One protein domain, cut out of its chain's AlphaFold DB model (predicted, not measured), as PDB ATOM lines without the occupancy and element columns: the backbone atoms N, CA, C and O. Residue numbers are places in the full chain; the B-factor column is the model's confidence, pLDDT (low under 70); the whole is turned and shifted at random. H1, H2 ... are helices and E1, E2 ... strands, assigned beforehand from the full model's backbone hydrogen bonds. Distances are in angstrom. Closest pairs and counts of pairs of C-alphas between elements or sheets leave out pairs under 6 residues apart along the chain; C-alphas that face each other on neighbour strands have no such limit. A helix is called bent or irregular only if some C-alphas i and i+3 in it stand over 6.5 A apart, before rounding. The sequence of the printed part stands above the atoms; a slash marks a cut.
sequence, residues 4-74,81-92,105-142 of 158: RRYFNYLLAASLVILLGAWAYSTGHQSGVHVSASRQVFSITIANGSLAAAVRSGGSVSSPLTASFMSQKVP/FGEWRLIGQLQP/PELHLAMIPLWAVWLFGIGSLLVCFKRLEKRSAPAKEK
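Overview. This is residues 4 to 74, 81 to 92 and 105 to 142 of the 158 residues of an uncharacterized protein of Verrucomicrobiaceae bacterium (UniProt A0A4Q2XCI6). A twisted slab of six strands forms a head at one end, and two long helices, H1 and H2, reach away from it as a pair of arms that meet beside the sheet. The free end of H2, residues 134 to 142, sticks out. The 121 printed residues, with named elements in the order H1 E1 E2 E3 E4 E5 E6 H2, are of mixed class, helices and strands; the antiparallel sheet runs E4 E1 E2 E3 E6 E5. The whole is loose, with a radius of gyration of the C-alphas of 19.5 A and spans of 65 by 33 by 25 A.

Along the chain. H1, residues 4 to 25, begins at C-alpha 4 (197.983, 139.044, 68.039) and measures 30.9 A. E1 is residues 28 to 36, 25.9 A; E2 39 to 46, 22.0 A; E3 49 to 56, 22.6 A; E4 65 to 72, 23.2 A; E5 85 to 90, 15.8 A; E6 106 to 113, 23.0 A. H2, residues 114 to 142, measures 43.2 A and ends at C-alpha 142 (215.018, 126.148, 66.727). H2 is only just irregular, C-alphas 135 and 138 being 6.8 A apart, with a kink of 25 degrees near residue 135.

Arrangement. E1, E2 and E3 form a meander, each the antiparallel neighbour of the one before, and with E4 beside E1 a Greek key. N 32 and O 43 are 2.8 A apart, N 42 and O 53 2.8 A, N 31 and O 69 2.8 A, N 52 and O 110 2.8 A, N 87 and O 109 2.8 A. H1 and H2 touch, closest at the C-alphas of Trp 22 and Leu 114, 7.1 A, opposite ways at a shallow tilt of 11 degrees. Each only grazes the sheet, H1 with residues 21 to 25 and H2 with 114 to 117. Every O i to N i+4 pair is within hydrogen-bond range in H1, and 23 of 25 in H2.

Size, cuts and confidence. The farthest C-alphas, of Pro 92 and Lys 142, are 67.7 A apart. Residues 75 to 80 and 93 to 104 are not printed, with C-alpha gaps of 15.5 A and 8.3 A. Of the links printed whole, none is long. Residues 37, 57 to 62, 82, 88 to 92 and 105 have pLDDT under 70.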
ATOM      1  N   ARG A   4     198.709 137.973  67.354       79.12
ATOM      2  CA  ARG A   4     197.983 139.044  68.039       79.12
ATOM      3  C   ARG A   4     197.167 139.953  67.105       79.12
ATOM      4  O   ARG A   4     196.061 140.333  67.466       79.12
ATOM      5  N   ARG A   5     197.664 140.287  65.905       85.31
ATOM      6  CA  ARG A   5     196.916 141.109  64.930       85.31
ATOM      7  C   ARG A   5     195.730 140.345  64.346       85.31
ATOM      8  O   ARG A   5     194.634 140.886  64.304       85.31
ATOM      9  N   TYR A   6     195.930 139.081  63.968       85.19
ATOM     10  CA  TYR A   6     194.846 138.216  63.491       85.19
ATOM     11  C   TYR A   6     193.772 138.004  64.558       85.19
ATOM     12  O   TYR A   6     192.587 138.108  64.257       85.19
ATOM     13  N   PHE A   7     194.180 137.785  65.811       85.00
ATOM     14  CA  PHE A   7     193.251 137.702  66.933       85.00
ATOM     15  C   PHE A   7     192.427 138.987  67.084       85.00
ATOM     16  O   PHE A   7     191.209 138.911  67.187       85.00
ATOM     17  N   ASN A   8     193.059 140.163  67.020       86.94
ATOM     18  CA  ASN A   8     192.345 141.438  67.109       86.94
ATOM     19  C   ASN A   8     191.348 141.641  65.956       86.94
ATOM     20  O   ASN A   8     190.246 142.122  66.203       86.94
ATOM     21  N   TYR A   9     191.695 141.256  64.722       90.88
ATOM     22  CA  TYR A   9     190.758 141.324  63.595       90.88
ATOM     23  C   TYR A   9     189.574 140.370  63.768       90.88
ATOM     24  O   TYR A   9     188.440 140.775  63.536       90.88
ATOM     25  N   LEU A  10     189.812 139.137  64.226       88.69
ATOM     26  CA  LEU A  10     188.739 138.184  64.526       88.69
ATOM     27  C   LEU A  10     187.849 138.676  65.672       88.69
ATOM     28  O   LEU A  10     186.629 138.570  65.588       88.69
ATOM     29  N   LEU A  11     188.448 139.253  66.715       88.81
ATOM     30  CA  LEU A  11     187.721 139.837  67.836       88.81
ATOM     31  C   LEU A  11     186.833 140.991  67.353       88.81
ATOM     32  O   LEU A  11     185.632 140.972  67.605       88.81
ATOM     33  N   ALA A  12     187.391 141.936  66.594       90.75
ATOM     34  CA  ALA A  12     186.643 143.055  66.026       90.75
ATOM     35  C   ALA A  12     185.512 142.579  65.100       90.75
ATOM     36  O   ALA A  12     184.372 143.007  65.261       90.75
ATOM     37  N   ALA A  13     185.792 141.640  64.191       91.69
ATOM     38  CA  ALA A  13     184.788 141.070  63.296       91.69
ATOM     39  C   ALA A  13     183.661 140.373  64.075       91.69
ATOM     40  O   ALA A  13     182.486 140.605  63.800       91.69
ATOM     41  N   SER A  14     183.994 139.571  65.091       90.00
ATOM     42  CA  SER A  14     182.987 138.904  65.925       90.00
ATOM     43  C   SER A  14     182.142 139.885  66.740       90.00
ATOM     44  O   SER A  14     180.958 139.638  66.936       90.00
ATOM     45  N   LEU A  15     182.722 141.001  67.190       91.12
ATOM     46  CA  LEU A  15     182.005 142.052  67.906       91.12
ATOM     47  C   LEU A  15     181.029 142.784  66.979       91.12
ATOM     48  O   LEU A  15     179.888 143.018  67.361       91.12
ATOM     49  N   VAL A  16     181.436 143.070  65.738       93.50
ATOM     50  CA  VAL A  16     180.544 143.635  64.712       93.50
ATOM     51  C   VAL A  16     179.392 142.675  64.403       93.50
ATOM     52  O   VAL A  16     178.240 143.101  64.368       93.50
ATOM     53  N   ILE A  17     179.676 141.378  64.243       91.62
ATOM     54  CA  ILE A  17     178.643 140.353  64.022       91.62
ATOM     55  C   ILE A  17     177.687 140.277  65.217       91.62
ATOM     56  O   ILE A  17     176.474 140.236  65.017       91.62
ATOM     57  N   LEU A  18     178.205 140.298  66.452       89.75
ATOM     58  CA  LEU A  18     177.377 140.288  67.658       89.75
ATOM     59  C   LEU A  18     176.468 141.516  67.715       89.75
ATOM     60  O   LEU A  18     175.274 141.360  67.943       89.75
ATOM     61  N   LEU A  19     177.012 142.717  67.510       90.31
ATOM     62  CA  LEU A  19     176.231 143.956  67.532       90.31
ATOM     63  C   LEU A  19     175.154 143.951  66.446       90.31
ATOM     64  O   LEU A  19     174.021 144.338  66.718       90.31
ATOM     65  N   GLY A  20     175.480 143.457  65.249       89.94
ATOM     66  CA  GLY A  20     174.516 143.287  64.165       89.94
ATOM     67  C   GLY A  20     173.400 142.306  64.525       89.94
ATOM     68  O   GLY A  20     172.225 142.636  64.387       89.94
ATOM     69  N   ALA A  21     173.744 141.125  65.046       87.38
ATOM     70  CA  ALA A  21     172.769 140.124  65.480       87.38
ATOM     71  C   ALA A  21     171.904 140.628  66.646       87.38
ATOM     72  O   ALA A  21     170.694 140.406  66.668       87.38
ATOM     73  N   TRP A  22     172.508 141.347  67.591       87.00
ATOM     74  CA  TRP A  22     171.821 141.947  68.725       87.00
ATOM     75  C   TRP A  22     170.834 143.025  68.265       87.00
ATOM     76  O   TRP A  22     169.647 142.908  68.561       87.00
ATOM     77  N   ALA A  23     171.277 143.994  67.457       87.38
ATOM     78  CA  ALA A  23     170.425 145.049  66.903       87.38
ATOM     79  C   ALA A  23     169.314 144.495  65.995       87.38
ATOM     80  O   ALA A  23     168.200 145.011  65.972       87.38
ATOM     81  N   TYR A  24     169.581 143.414  65.262       87.38
ATOM     82  CA  TYR A  24     168.546 142.721  64.501       87.38
ATOM     83  C   TYR A  24     167.497 142.092  65.432       87.38
ATOM     84  O   TYR A  24     166.291 142.263  65.230       87.38
ATOM     85  N   SER A  25     167.954 141.418  66.492       85.00
ATOM     86  CA  SER A  25     167.094 140.691  67.430       85.00
ATOM     87  C   SER A  25     166.158 141.580  68.254       85.00
ATOM     88  O   SER A  25     165.161 141.083  68.775       85.00
ATOM     89  N   THR A  26     166.436 142.882  68.394       84.19
ATOM     90  CA  THR A  26     165.566 143.802  69.148       84.19
ATOM     91  C   THR A  26     164.262 144.129  68.422       84.19
ATOM     92  O   THR A  26     163.307 144.545  69.070       84.19
ATOM     93  N   GLY A  27     164.211 143.957  67.095       83.25
ATOM     94  CA  GLY A  27     163.008 144.209  66.287       83.25
ATOM     95  C   GLY A  27     162.474 142.988  65.536       83.25
ATOM     96  O   GLY A  27     161.368 143.034  64.994       83.25
ATOM     97  N   HIS A  28     163.242 141.899  65.486       85.00
ATOM     98  CA  HIS A  28     162.893 140.694  64.745       85.00
ATOM     99  C   HIS A  28     163.109 139.450  65.599       85.00
ATOM    100  O   HIS A  28     164.080 139.339  66.345       85.00
ATOM    101  N   GLN A  29     162.205 138.494  65.438       86.94
ATOM    102  CA  GLN A  29     162.369 137.130  65.898       86.94
ATOM    103  C   GLN A  29     162.603 136.247  64.685       86.94
ATOM    104  O   GLN A  29     161.747 136.162  63.806       86.94
ATOM    105  N   SER A  30     163.741 135.568  64.661       88.00
ATOM    106  CA  SER A  30     164.049 134.552  63.660       88.00
ATOM    107  C   SER A  30     164.264 133.210  64.339       88.00
ATOM    108  O   SER A  30     164.733 133.143  65.472       88.00
ATOM    109  N   GLY A  31     163.899 132.121  63.676       87.50
ATOM    110  CA  GLY A  31     164.100 130.802  64.243       87.50
ATOM    111  C   GLY A  31     163.960 129.667  63.256       87.50
ATOM    112  O   GLY A  31     163.401 129.810  62.168       87.50
ATOM    113  N   VAL A  32     164.491 128.531  63.678       86.88
ATOM    114  CA  VAL A  32     164.423 127.257  62.979       86.88
ATOM    115  C   VAL A  32     163.632 126.304  63.850       86.88
ATOM    116  O   VAL A  32     163.945 126.130  65.029       86.88
ATOM    117  N   HIS A  33     162.620 125.686  63.262       84.38
ATOM    118  CA  HIS A  33     161.827 124.646  63.891       84.38
ATOM    119  C   HIS A  33     162.108 123.339  63.162       84.38
ATOM    120  O   HIS A  33     161.884 123.233  61.960       84.38
ATOM    121  N   VAL A  34     162.619 122.352  63.886       83.19
ATOM    122  CA  VAL A  34     162.870 121.008  63.376       83.19
ATOM    123  C   VAL A  34     161.918 120.063  64.087       83.19
ATOM    124  O   VAL A  34     162.008 119.860  65.296       83.19
ATOM    125  N   SER A  35     160.990 119.492  63.332       79.25
ATOM    126  CA  SER A  35     160.090 118.453  63.811       79.25
ATOM    127  C   SER A  35     160.654 117.095  63.419       79.25
ATOM    128  O   SER A  35     160.794 116.799  62.234       79.25
ATOM    129  N   ALA A  36     160.970 116.272  64.415       77.19
ATOM    130  CA  ALA A  36     161.317 114.864  64.272       77.19
ATOM    131  C   ALA A  36     160.232 114.006  64.941       77.19
ATOM    132  O   ALA A  36     159.510 114.490  65.807       77.19
ATOM    133  N   SER A  37     160.130 112.733  64.553       68.81
ATOM    134  CA  SER A  37     159.003 111.807  64.792       68.81
ATOM    135  C   SER A  37     158.409 111.717  66.211       68.81
ATOM    136  O   SER A  37     157.351 111.113  66.362       68.81
ATOM    137  N   ARG A  38     159.045 112.285  67.246       70.94
ATOM    138  CA  ARG A  38     158.511 112.427  68.619       70.94
ATOM    139  C   ARG A  38     158.949 113.705  69.351       70.94
ATOM    140  O   ARG A  38     158.607 113.883  70.522       70.94
ATOM    141  N   GLN A  39     159.726 114.566  68.697       75.44
ATOM    142  CA  GLN A  39     160.368 115.726  69.310       75.44
ATOM    143  C   GLN A  39     160.349 116.915  68.356       75.44
ATOM    144  O   GLN A  39     160.756 116.808  67.200       75.44
ATOM    145  N   VAL A  40     159.912 118.063  68.862       80.25
ATOM    146  CA  VAL A  40     160.032 119.336  68.154       80.25
ATOM    147  C   VAL A  40     161.136 120.135  68.821       80.25
ATOM    148  O   VAL A  40     161.036 120.488  69.995       80.25
ATOM    149  N   PHE A  41     162.178 120.422  68.055       84.44
ATOM    150  CA  PHE A  41     163.262 121.307  68.438       84.44
ATOM    151  C   PHE A  41     163.008 122.674  67.820       84.44
ATOM    152  O   PHE A  41     162.738 122.779  66.625       84.44
ATOM    153  N   SER A  42     163.107 123.735  68.606       85.31
ATOM    154  CA  SER A  42     163.096 125.095  68.087       85.31
ATOM    155  C   SER A  42     164.283 125.872  68.616       85.31
ATOM    156  O   SER A  42     164.583 125.857  69.805       85.31
ATOM    157  N   ILE A  43     164.972 126.561  67.717       87.94
ATOM    158  CA  ILE A  43     166.020 127.513  68.066       87.94
ATOM    159  C   ILE A  43     165.560 128.853  67.528       87.94
ATOM    160  O   ILE A  43     165.332 128.998  66.331       87.94
ATOM    161  N   THR A  44     165.394 129.825  68.411       88.12
ATOM    162  CA  THR A  44     164.893 131.156  68.079       88.12
ATOM    163  C   THR A  44     165.821 132.213  68.655       88.12
ATOM    164  O   THR A  44     166.353 132.056  69.747       88.12
ATOM    165  N   ILE A  45     166.025 133.293  67.917       86.69
ATOM    166  CA  ILE A  45     166.728 134.486  68.369       86.69
ATOM    167  C   ILE A  45     165.687 135.589  68.464       86.69
ATOM    168  O   ILE A  45     165.017 135.893  67.479       86.69
ATOM    169  N   ALA A  46     165.531 136.165  69.649       85.06
ATOM    170  CA  ALA A  46     164.622 137.276  69.889       85.06
ATOM    171  C   ALA A  46     165.091 138.074  71.100       85.06
ATOM    172  O   ALA A  46     165.543 137.496  72.089       85.06
ATOM    173  N   ASN A  47     164.940 139.395  71.037       84.81
ATOM    174  CA  ASN A  47     165.202 140.312  72.141       84.81
ATOM    175  C   ASN A  47     166.551 140.045  72.837       84.81
ATOM    176  O   ASN A  47     166.603 139.686  74.013       84.81
ATOM    177  N   GLY A  48     167.651 140.095  72.086       83.12
ATOM    178  CA  GLY A  48     168.994 139.916  72.642       83.12
ATOM    179  C   GLY A  48     169.300 138.513  73.183       83.12
ATOM    180  O   GLY A  48     170.360 138.324  73.782       83.12
ATOM    181  N   SER A  49     168.413 137.532  72.984       86.38
ATOM    182  CA  SER A  49     168.512 136.187  73.559       86.38
ATOM    183  C   SER A  49     168.401 135.103  72.497       86.38
ATOM    184  O   SER A  49     167.641 135.221  71.537       86.38
ATOM    185  N   LEU A  50     169.137 134.019  72.712       87.25
ATOM    186  CA  LEU A  50     168.965 132.747  72.034       87.25
ATOM    187  C   LEU A  50     168.065 131.863  72.903       87.25
ATOM    188  O   LEU A  50     168.410 131.550  74.039       87.25
ATOM    189  N   ALA A  51     166.922 131.460  72.371       87.00
ATOM    190  CA  ALA A  51     165.984 130.555  73.010       87.00
ATOM    191  C   ALA A  51     165.979 129.209  72.279       87.00
ATOM    192  O   ALA A  51     165.631 129.133  71.100       87.00
ATOM    193  N   ALA A  52     166.352 128.151  72.989       87.19
ATOM    194  CA  ALA A  52     166.259 126.773  72.539       87.19
ATOM    195  C   ALA A  52     165.102 126.095  73.275       87.19
ATOM    196  O   ALA A  52     165.101 126.056  74.506       87.19
ATOM    197  N   ALA A  53     164.120 125.576  72.542       85.38
ATOM    198  CA  ALA A  53     163.028 124.801  73.105       85.38
ATOM    199  C   ALA A  53     163.025 123.377  72.545       85.38
ATOM    200  O   ALA A  53     163.231 123.157  71.352       85.38
ATOM    201  N   VAL A  54     162.755 122.412  73.414       83.69
ATOM    202  CA  VAL A  54     162.532 121.013  73.066       83.69
ATOM    203  C   VAL A  54     161.173 120.630  73.615       83.69
ATOM    204  O   VAL A  54     160.924 120.762  74.812       83.69
ATOM    205  N   ARG A  55     160.288 120.185  72.729       78.56
ATOM    206  CA  ARG A  55     158.985 119.636  73.091       78.56
ATOM    207  C   ARG A  55     158.975 118.145  72.787       78.56
ATOM    208  O   ARG A  55     159.051 117.765  71.618       78.56
ATOM    209  N   SER A  56     158.852 117.318  73.817       74.56
ATOM    210  CA  SER A  56     158.643 115.866  73.729       74.56
ATOM    211  C   SER A  56     157.180 115.552  74.037       74.56
ATOM    212  O   SER A  56     156.626 116.103  74.981       74.56
ATOM    213  N   GLY A  57     156.524 114.694  73.246       61.53
ATOM    214  CA  GLY A  57     155.155 114.245  73.576       61.53
ATOM    215  C   GLY A  57     154.197 113.971  72.413       61.53
ATOM    216  O   GLY A  57     153.009 113.781  72.647       61.53
ATOM    217  N   GLY A  58     154.660 113.947  71.161       60.19
ATOM    218  CA  GLY A  58     153.804 113.600  70.020       60.19
ATOM    219  C   GLY A  58     153.732 112.089  69.771       60.19
ATOM    220  O   GLY A  58     154.767 111.429  69.714       60.19
ATOM    221  N   SER A  59     152.528 111.546  69.555       49.94
ATOM    222  CA  SER A  59     152.304 110.153  69.118       49.94
ATOM    223  C   SER A  59     152.348 109.971  67.594       49.94
ATOM    224  O   SER A  59     151.945 108.926  67.087       49.94
ATOM    225  N   VAL A  60     152.788 110.983  66.843       54.34
ATOM    226  CA  VAL A  60     152.671 111.011  65.382       54.34
ATOM    227  C   VAL A  60     154.059 110.966  64.762       54.34
ATOM    228  O   VAL A  60     154.863 111.874  64.959       54.34
ATOM    229  N   SER A  61     154.324 109.916  63.983       58.81
ATOM    230  CA  SER A  61     155.509 109.792  63.140       58.81
ATOM    231  C   SER A  61     155.446 110.812  62.002       58.81
ATOM    232  O   SER A  61     155.045 110.497  60.883       58.81
ATOM    233  N   SER A  62     155.794 112.062  62.286       61.66
ATOM    234  CA  SER A  62     155.949 113.072  61.244       61.66
ATOM    235  C   SER A  62     157.289 112.877  60.522       61.66
ATOM    236  O   SER A  62     158.291 112.574  61.181       61.66
ATOM    237  N   PRO A  63     157.342 113.058  59.188       73.50
ATOM    238  CA  PRO A  63     158.608 113.132  58.467       73.50
ATOM    239  C   PRO A  63     159.453 114.286  59.017       73.50
ATOM    240  O   PRO A  63     158.911 115.300  59.471       73.50
ATOM    241  N   LEU A  64     160.781 114.130  58.979       78.56
ATOM    242  CA  LEU A  64     161.703 115.171  59.426       78.56
ATOM    243  C   LEU A  64     161.441 116.444  58.617       78.56
ATOM    244  O   LEU A  64     161.682 116.480  57.414       78.56
ATOM    245  N   THR A  65     160.924 117.470  59.286       82.00
ATOM    246  CA  THR A  65     160.544 118.730  58.646       82.00
ATOM    247  C   THR A  65     161.292 119.857  59.330       82.00
ATOM    248  O   THR A  65     161.211 120.002  60.549       82.00
ATOM    249  N   ALA A  66     162.018 120.648  58.546       83.50
ATOM    250  CA  ALA A  66     162.655 121.871  59.008       83.50
ATOM    251  C   ALA A  66     161.919 123.066  58.403       83.50
ATOM    252  O   ALA A  66     161.735 123.132  57.188       83.50
ATOM    253  N   SER A  67     161.504 124.010  59.238       86.12
ATOM    254  CA  SER A  67     160.922 125.272  58.799       86.12
ATOM    255  C   SER A  67     161.677 126.448  59.396       86.12
ATOM    256  O   SER A  67     162.184 126.401  60.519       86.12
ATOM    257  N   PHE A  68     161.758 127.514  58.608       87.19
ATOM    258  CA  PHE A  68     162.359 128.776  59.002       87.19
ATOM    259  C   PHE A  68     161.243 129.791  59.194       87.19
ATOM    260  O   PHE A  68     160.373 129.932  58.336       87.19
ATOM    261  N   MET A  69     161.275 130.499  60.314       86.50
ATOM    262  CA  MET A  69     160.332 131.569  60.608       86.50
ATOM    263  C   MET A  69     161.107 132.850  60.877       86.50
ATOM    264  O   MET A  69     162.101 132.845  61.600       86.50
ATOM    265  N   SER A  70     160.644 133.953  60.300       87.69
ATOM    266  CA  SER A  70     161.110 135.293  60.636       87.69
ATOM    267  C   SER A  70     159.904 136.210  60.735       87.69
ATOM    268  O   SER A  70     159.089 136.264  59.815       87.69
ATOM    269  N   GLN A  71     159.765 136.896  61.861       88.69
ATOM    270  CA  GLN A  71     158.658 137.807  62.116       88.69
ATOM    271  C   GLN A  71     159.138 139.042  62.872       88.69
ATOM    272  O   GLN A  71     160.073 138.977  63.672       88.69
ATOM    273  N   LYS A  72     158.486 140.182  62.639       86.31
ATOM    274  CA  LYS A  72     158.703 141.384  63.451       86.31
ATOM    275  C   LYS A  72     158.059 141.189  64.816       86.31
ATOM    276  O   LYS A  72     156.933 140.704  64.899       86.31
ATOM    277  N   VAL A  73     158.759 141.582  65.874       83.06
ATOM    278  CA  VAL A  73     158.269 141.457  67.252       83.06
ATOM    279  C   VAL A  73     158.392 142.811  67.939       83.06
ATOM    280  O   VAL A  73     159.389 143.502  67.724       83.06
ATOM    281  N   PRO A  74     157.394 143.224  68.742       79.94
ATOM    282  CA  PRO A  74     157.494 144.453  69.510       79.94
ATOM    283  C   PRO A  74     158.697 144.388  70.450       79.94
ATOM    284  O   PRO A  74     158.854 143.441  71.226       79.94
ATOM    285  N   PHE A  81     169.146 143.414  77.435       72.25
ATOM    286  CA  PHE A  81     170.308 142.692  77.970       72.25
ATOM    287  C   PHE A  81     170.228 141.170  77.784       72.25
ATOM    288  O   PHE A  81     171.135 140.441  78.191       72.25
ATOM    289  N   GLY A  82     169.163 140.702  77.134       68.81
ATOM    290  CA  GLY A  82     168.794 139.302  77.058       68.81
ATOM    291  C   GLY A  82     168.212 138.765  78.368       68.81
ATOM    292  O   GLY A  82     168.390 139.330  79.445       68.81
ATOM    293  N   GLU A  83     167.497 137.653  78.265       78.38
ATOM    294  CA  GLU A  83     166.873 136.962  79.384       78.38
ATOM    295  C   GLU A  83     167.604 135.643  79.644       78.38
ATOM    296  O   GLU A  83     167.827 134.843  78.733       78.38
ATOM    297  N   TRP A  84     167.954 135.407  80.908       80.38
ATOM    298  CA  TRP A  84     168.338 134.085  81.390       80.38
ATOM    299  C   TRP A  84     167.096 133.381  81.910       80.38
ATOM    300  O   TRP A  84     166.484 133.825  82.882       80.38
ATOM    301  N   ARG A  85     166.720 132.274  81.272       80.38
ATOM    302  CA  ARG A  85     165.557 131.501  81.705       80.38
ATOM    303  C   ARG A  85     165.733 130.031  81.399       80.38
ATOM    304  O   ARG A  85     166.018 129.669  80.267       80.38
ATOM    305  N   LEU A  86     165.511 129.182  82.392       77.94
ATOM    306  CA  LEU A  86     165.392 127.746  82.196       77.94
ATOM    307  C   LEU A  86     164.004 127.337  82.679       77.94
ATOM    308  O   LEU A  86     163.683 127.495  83.853       77.94
ATOM    309  N   ILE A  87     163.165 126.865  81.765       77.62
ATOM    310  CA  ILE A  87     161.846 126.323  82.073       77.62
ATOM    311  C   ILE A  87     161.880 124.853  81.681       77.62
ATOM    312  O   ILE A  87     161.946 124.529  80.503       77.62
ATOM    313  N   GLY A  88     161.844 123.968  82.670       67.44
ATOM    314  CA  GLY A  88     161.443 122.579  82.477       67.44
ATOM    315  C   GLY A  88     160.038 122.444  83.032       67.44
ATOM    316  O   GLY A  88     159.882 122.306  84.242       67.44
ATOM    317  N   GLN A  89     159.018 122.577  82.187       63.44
ATOM    318  CA  GLN A  89     157.636 122.386  82.617       63.44
ATOM    319  C   GLN A  89     156.964 121.296  81.793       63.44
ATOM    320  O   GLN A  89     156.931 121.347  80.564       63.44
ATOM    321  N   LEU A  90     156.350 120.353  82.507       60.41
ATOM    322  CA  LEU A  90     155.168 119.646  82.030       60.41
ATOM    323  C   LEU A  90     154.096 120.712  81.841       60.41
ATOM    324  O   LEU A  90     153.723 121.365  82.812       60.41
ATOM    325  N   GLN A  91     153.669 120.967  80.609       57.09
ATOM    326  CA  GLN A  91     152.670 122.000  80.363       57.09
ATOM    327  C   GLN A  91     151.287 121.404  80.674       57.09
ATOM    328  O   GLN A  91     150.817 120.576  79.889       57.09
ATOM    329  N   PRO A  92     150.623 121.758  81.798       56.03
ATOM    330  CA  PRO A  92     149.245 121.340  81.996       56.03
ATOM    331  C   PRO A  92     148.377 122.003  80.917       56.03
ATOM    332  O   PRO A  92     148.678 123.126  80.485       56.03
ATOM    333  N   PRO A 105     152.959 116.698  77.365       66.75
ATOM    334  CA  PRO A 105     154.113 117.192  76.641       66.75
ATOM    335  C   PRO A 105     155.056 117.924  77.598       66.75
ATOM    336  O   PRO A 105     154.674 118.891  78.266       66.75
ATOM    337  N   GLU A 106     156.301 117.465  77.649       71.38
ATOM    338  CA  GLU A 106     157.367 118.133  78.382       71.38
ATOM    339  C   GLU A 106     157.950 119.221  77.482       71.38
ATOM    340  O   GLU A 106     158.332 118.975  76.332       71.38
ATOM    341  N   LEU A 107     157.982 120.449  77.995       76.38
ATOM    342  CA  LEU A 107     158.627 121.578  77.348       76.38
ATOM    343  C   LEU A 107     159.872 121.954  78.148       76.38
ATOM    344  O   LEU A 107     159.782 122.465  79.268       76.38
ATOM    345  N   HIS A 108     161.030 121.750  77.533       81.12
ATOM    346  CA  HIS A 108     162.304 122.262  78.015       81.12
ATOM    347  C   HIS A 108     162.671 123.498  77.203       81.12
ATOM    348  O   HIS A 108     162.965 123.387  76.019       81.12
ATOM    349  N   LEU A 109     162.646 124.676  77.820       82.62
ATOM    350  CA  LEU A 109     163.038 125.946  77.219       82.62
ATOM    351  C   LEU A 109     164.254 126.505  77.959       82.62
ATOM    352  O   LEU A 109     164.205 126.726  79.167       82.62
ATOM    353  N   ALA A 110     165.322 126.783  77.221       85.94
ATOM    354  CA  ALA A 110     166.505 127.477  77.702       85.94
ATOM    355  C   ALA A 110     166.675 128.785  76.926       85.94
ATOM    356  O   ALA A 110     166.759 128.777  75.700       85.94
ATOM    357  N   MET A 111     166.731 129.906  77.636       86.75
ATOM    358  CA  MET A 111     167.016 131.236  77.110       86.75
ATOM    359  C   MET A 111     168.378 131.675  77.636       86.75
ATOM    360  O   MET A 111     168.612 131.682  78.848       86.75
ATOM    361  N   ILE A 112     169.273 131.991  76.708       88.44
ATOM    362  CA  ILE A 112     170.649 132.391  76.970       88.44
ATOM    363  C   ILE A 112     170.875 133.723  76.249       88.44
ATOM    364  O   ILE A 112     170.670 133.794  75.033       88.44
ATOM    365  N   PRO A 113     171.322 134.784  76.933       88.94
ATOM    366  CA  PRO A 113     171.653 136.038  76.274       88.94
ATOM    367  C   PRO A 113     172.745 135.867  75.214       88.94
ATOM    368  O   PRO A 113     173.735 135.161  75.422       88.94
ATOM    369  N   LEU A 114     172.610 136.569  74.087       87.44
ATOM    370  CA  LEU A 114     173.560 136.490  72.971       87.44
ATOM    371  C   LEU A 114     174.988 136.865  73.389       87.44
ATOM    372  O   LEU A 114     175.949 136.247  72.929       87.44
ATOM    373  N   TRP A 115     175.138 137.832  74.299       86.75
ATOM    374  CA  TRP A 115     176.448 138.224  74.821       86.75
ATOM    375  C   TRP A 115     177.136 137.080  75.575       86.75
ATOM    376  O   TRP A 115     178.351 136.941  75.481       86.75
ATOM    377  N   ALA A 116     176.382 136.223  76.273       88.25
ATOM    378  CA  ALA A 116     176.943 135.095  77.009       88.25
ATOM    379  C   ALA A 116     177.463 134.015  76.050       88.25
ATOM    380  O   ALA A 116     178.573 133.508  76.226       88.25
ATOM    381  N   VAL A 117     176.706 133.730  74.984       88.12
ATOM    382  CA  VAL A 117     177.137 132.831  73.898       88.12
ATOM    383  C   VAL A 117     178.412 133.361  73.235       88.12
ATOM    384  O   VAL A 117     179.360 132.611  73.001       88.12
ATOM    385  N   TRP A 118     178.476 134.669  72.984       90.56
ATOM    386  CA  TRP A 118     179.652 135.311  72.402       90.56
ATOM    387  C   TRP A 118     180.878 135.282  73.321       90.56
ATOM    388  O   TRP A 118     181.966 134.936  72.858       90.56
ATOM    389  N   LEU A 119     180.720 135.567  74.620       90.06
ATOM    390  CA  LEU A 119     181.811 135.469  75.599       90.06
ATOM    391  C   LEU A 119     182.393 134.055  75.645       90.06
ATOM    392  O   LEU A 119     183.614 133.894  75.673       90.06
ATOM    393  N   PHE A 120     181.538 133.031  75.594       90.75
ATOM    394  CA  PHE A 120     181.984 131.642  75.525       90.75
ATOM    395  C   PHE A 120     182.781 131.355  74.240       90.75
ATOM    396  O   PHE A 120     183.836 130.712  74.285       90.75
ATOM    397  N   GLY A 121     182.329 131.890  73.101       88.00
ATOM    398  CA  GLY A 121     183.043 131.808  71.826       88.00
ATOM    399  C   GLY A 121     184.428 132.462  71.875       88.00
ATOM    400  O   GLY A 121     185.420 131.850  71.472       88.00
ATOM    401  N   ILE A 122     184.533 133.671  72.435       88.25
ATOM    402  CA  ILE A 122     185.815 134.376  72.590       88.25
ATOM    403  C   ILE A 122     186.739 133.662  73.568       88.25
ATOM    404  O   ILE A 122     187.928 133.510  73.278       88.25
ATOM    405  N   GLY A 123     186.218 133.197  74.704       88.38
ATOM    406  CA  GLY A 123     186.991 132.413  75.665       88.38
ATOM    407  C   GLY A 123     187.589 131.166  75.014       88.38
ATOM    408  O   GLY A 123     188.783 130.899  75.156       88.38
ATOM    409  N   SER A 124     186.792 130.459  74.210       88.44
ATOM    410  CA  SER A 124     187.248 129.296  73.441       88.44
ATOM    411  C   SER A 124     188.339 129.665  72.428       88.44
ATOM    412  O   SER A 124     189.377 129.001  72.373       88.44
ATOM    413  N   LEU A 125     188.166 130.761  71.676       88.12
ATOM    414  CA  LEU A 125     189.184 131.266  70.746       88.12
ATOM    415  C   LEU A 125     190.496 131.598  71.466       88.12
ATOM    416  O   LEU A 125     191.559 131.174  71.016       88.12
ATOM    417  N   LEU A 126     190.440 132.295  72.603       87.50
ATOM    418  CA  LEU A 126     191.618 132.630  73.410       87.50
ATOM    419  C   LEU A 126     192.394 131.382  73.842       87.50
ATOM    420  O   LEU A 126     193.621 131.347  73.729       87.50
ATOM    421  N   VAL A 127     191.694 130.343  74.306       89.44
ATOM    422  CA  VAL A 127     192.317 129.067  74.690       89.44
ATOM    423  C   VAL A 127     192.976 128.398  73.481       89.44
ATOM    424  O   VAL A 127     194.126 127.959  73.576       89.44
ATOM    425  N   CYS A 128     192.295 128.361  72.333       87.94
ATOM    426  CA  CYS A 128     192.833 127.803  71.093       87.94
ATOM    427  C   CYS A 128     194.090 128.550  70.621       87.94
ATOM    428  O   CYS A 128     195.113 127.917  70.359       87.94
ATOM    429  N   PHE A 129     194.061 129.885  70.583       85.12
ATOM    430  CA  PHE A 129     195.216 130.694  70.186       85.12
ATOM    431  C   PHE A 129     196.392 130.535  71.149       85.12
ATOM    432  O   PHE A 129     197.515 130.337  70.690       85.12
ATOM    433  N   LYS A 130     196.153 130.510  72.469       86.19
ATOM    434  CA  LYS A 130     197.216 130.228  73.449       86.19
ATOM    435  C   LYS A 130     197.848 128.852  73.236       86.19
ATOM    436  O   LYS A 130     199.061 128.704  73.370       86.19
ATOM    437  N   ARG A 131     197.052 127.829  72.905       87.62
ATOM    438  CA  ARG A 131     197.579 126.489  72.597       87.62
ATOM    439  C   ARG A 131     198.418 126.481  71.320       87.62
ATOM    440  O   ARG A 131     199.477 125.858  71.307       87.62
ATOM    441  N   LEU A 132     197.971 127.171  70.273       85.50
ATOM    442  CA  LEU A 132     198.720 127.293  69.018       85.50
ATOM    443  C   LEU A 132     200.031 128.060  69.214       85.50
ATOM    444  O   LEU A 132     201.068 127.638  68.706       85.50
ATOM    445  N   GLU A 133     200.015 129.126  70.014       83.56
ATOM    446  CA  GLU A 133     201.211 129.902  70.333       83.56
ATOM    447  C   GLU A 133     202.254 129.046  71.062       83.56
ATOM    448  O   GLU A 133     203.403 128.996  70.620       83.56
ATOM    449  N   LYS A 134     201.839 128.271  72.077       81.69
ATOM    450  CA  LYS A 134     202.720 127.319  72.778       81.69
ATOM    451  C   LYS A 134     203.353 126.291  71.839       81.69
ATOM    452  O   LYS A 134     204.526 125.978  71.990       81.69
ATOM    453  N   ARG A 135     202.606 125.786  70.851       80.12
ATOM    454  CA  ARG A 135     203.146 124.849  69.847       80.12
ATOM    455  C   ARG A 135     204.124 125.518  68.877       80.12
ATOM    456  O   ARG A 135     205.004 124.846  68.352       80.12
ATOM    457  N   SER A 136     203.989 126.823  68.642       75.50
ATOM    458  CA  SER A 136     204.845 127.570  67.710       75.50
ATOM    459  C   SER A 136     206.165 128.069  68.314       75.50
ATOM    460  O   SER A 136     207.101 128.354  67.567       75.50
ATOM    461  N   ALA A 137     206.261 128.164  69.646       70.00
ATOM    462  CA  ALA A 137     207.459 128.608  70.363       70.00
ATOM    463  C   ALA A 137     208.711 127.738  70.106       70.00
ATOM    464  O   ALA A 137     209.715 128.302  69.668       70.00
ATOM    465  N   PRO A 138     208.671 126.394  70.236       72.56
ATOM    466  CA  PRO A 138     209.866 125.568  70.028       72.56
ATOM    467  C   PRO A 138     210.379 125.621  68.581       72.56
ATOM    468  O   PRO A 138     211.580 125.572  68.332       72.56
ATOM    469  N   ALA A 139     209.482 125.792  67.603       71.56
ATOM    470  CA  ALA A 139     209.869 125.948  66.201       71.56
ATOM    471  C   ALA A 139     210.593 127.280  65.932       71.56
ATOM    472  O   ALA A 139     211.454 127.349  65.056       71.56
ATOM    473  N   LYS A 140     210.258 128.341  66.678       71.06
ATOM    474  CA  LYS A 140     210.961 129.629  66.600       71.06
ATOM    475  C   LYS A 140     212.308 129.590  67.304       71.06
ATOM    476  O   LYS A 140     213.264 130.114  66.748       71.06
ATOM    477  N   GLU A 141     212.387 128.959  68.472       76.44
ATOM    478  CA  GLU A 141     213.655 128.765  69.186       76.44
ATOM    479  C   GLU A 141     214.647 127.976  68.332       76.44
ATOM    480  O   GLU A 141     215.790 128.398  68.181       76.44
ATOM    481  N   LYS A 142     214.185 126.910  67.664       80.56
ATOM    482  CA  LYS A 142     215.018 126.148  66.727       80.56
ATOM    483  C   LYS A 142     215.538 127.011  65.573       80.56
ATOM    484  O   LYS A 142     216.727 126.987  65.288       80.56
TER     485      LYS A 142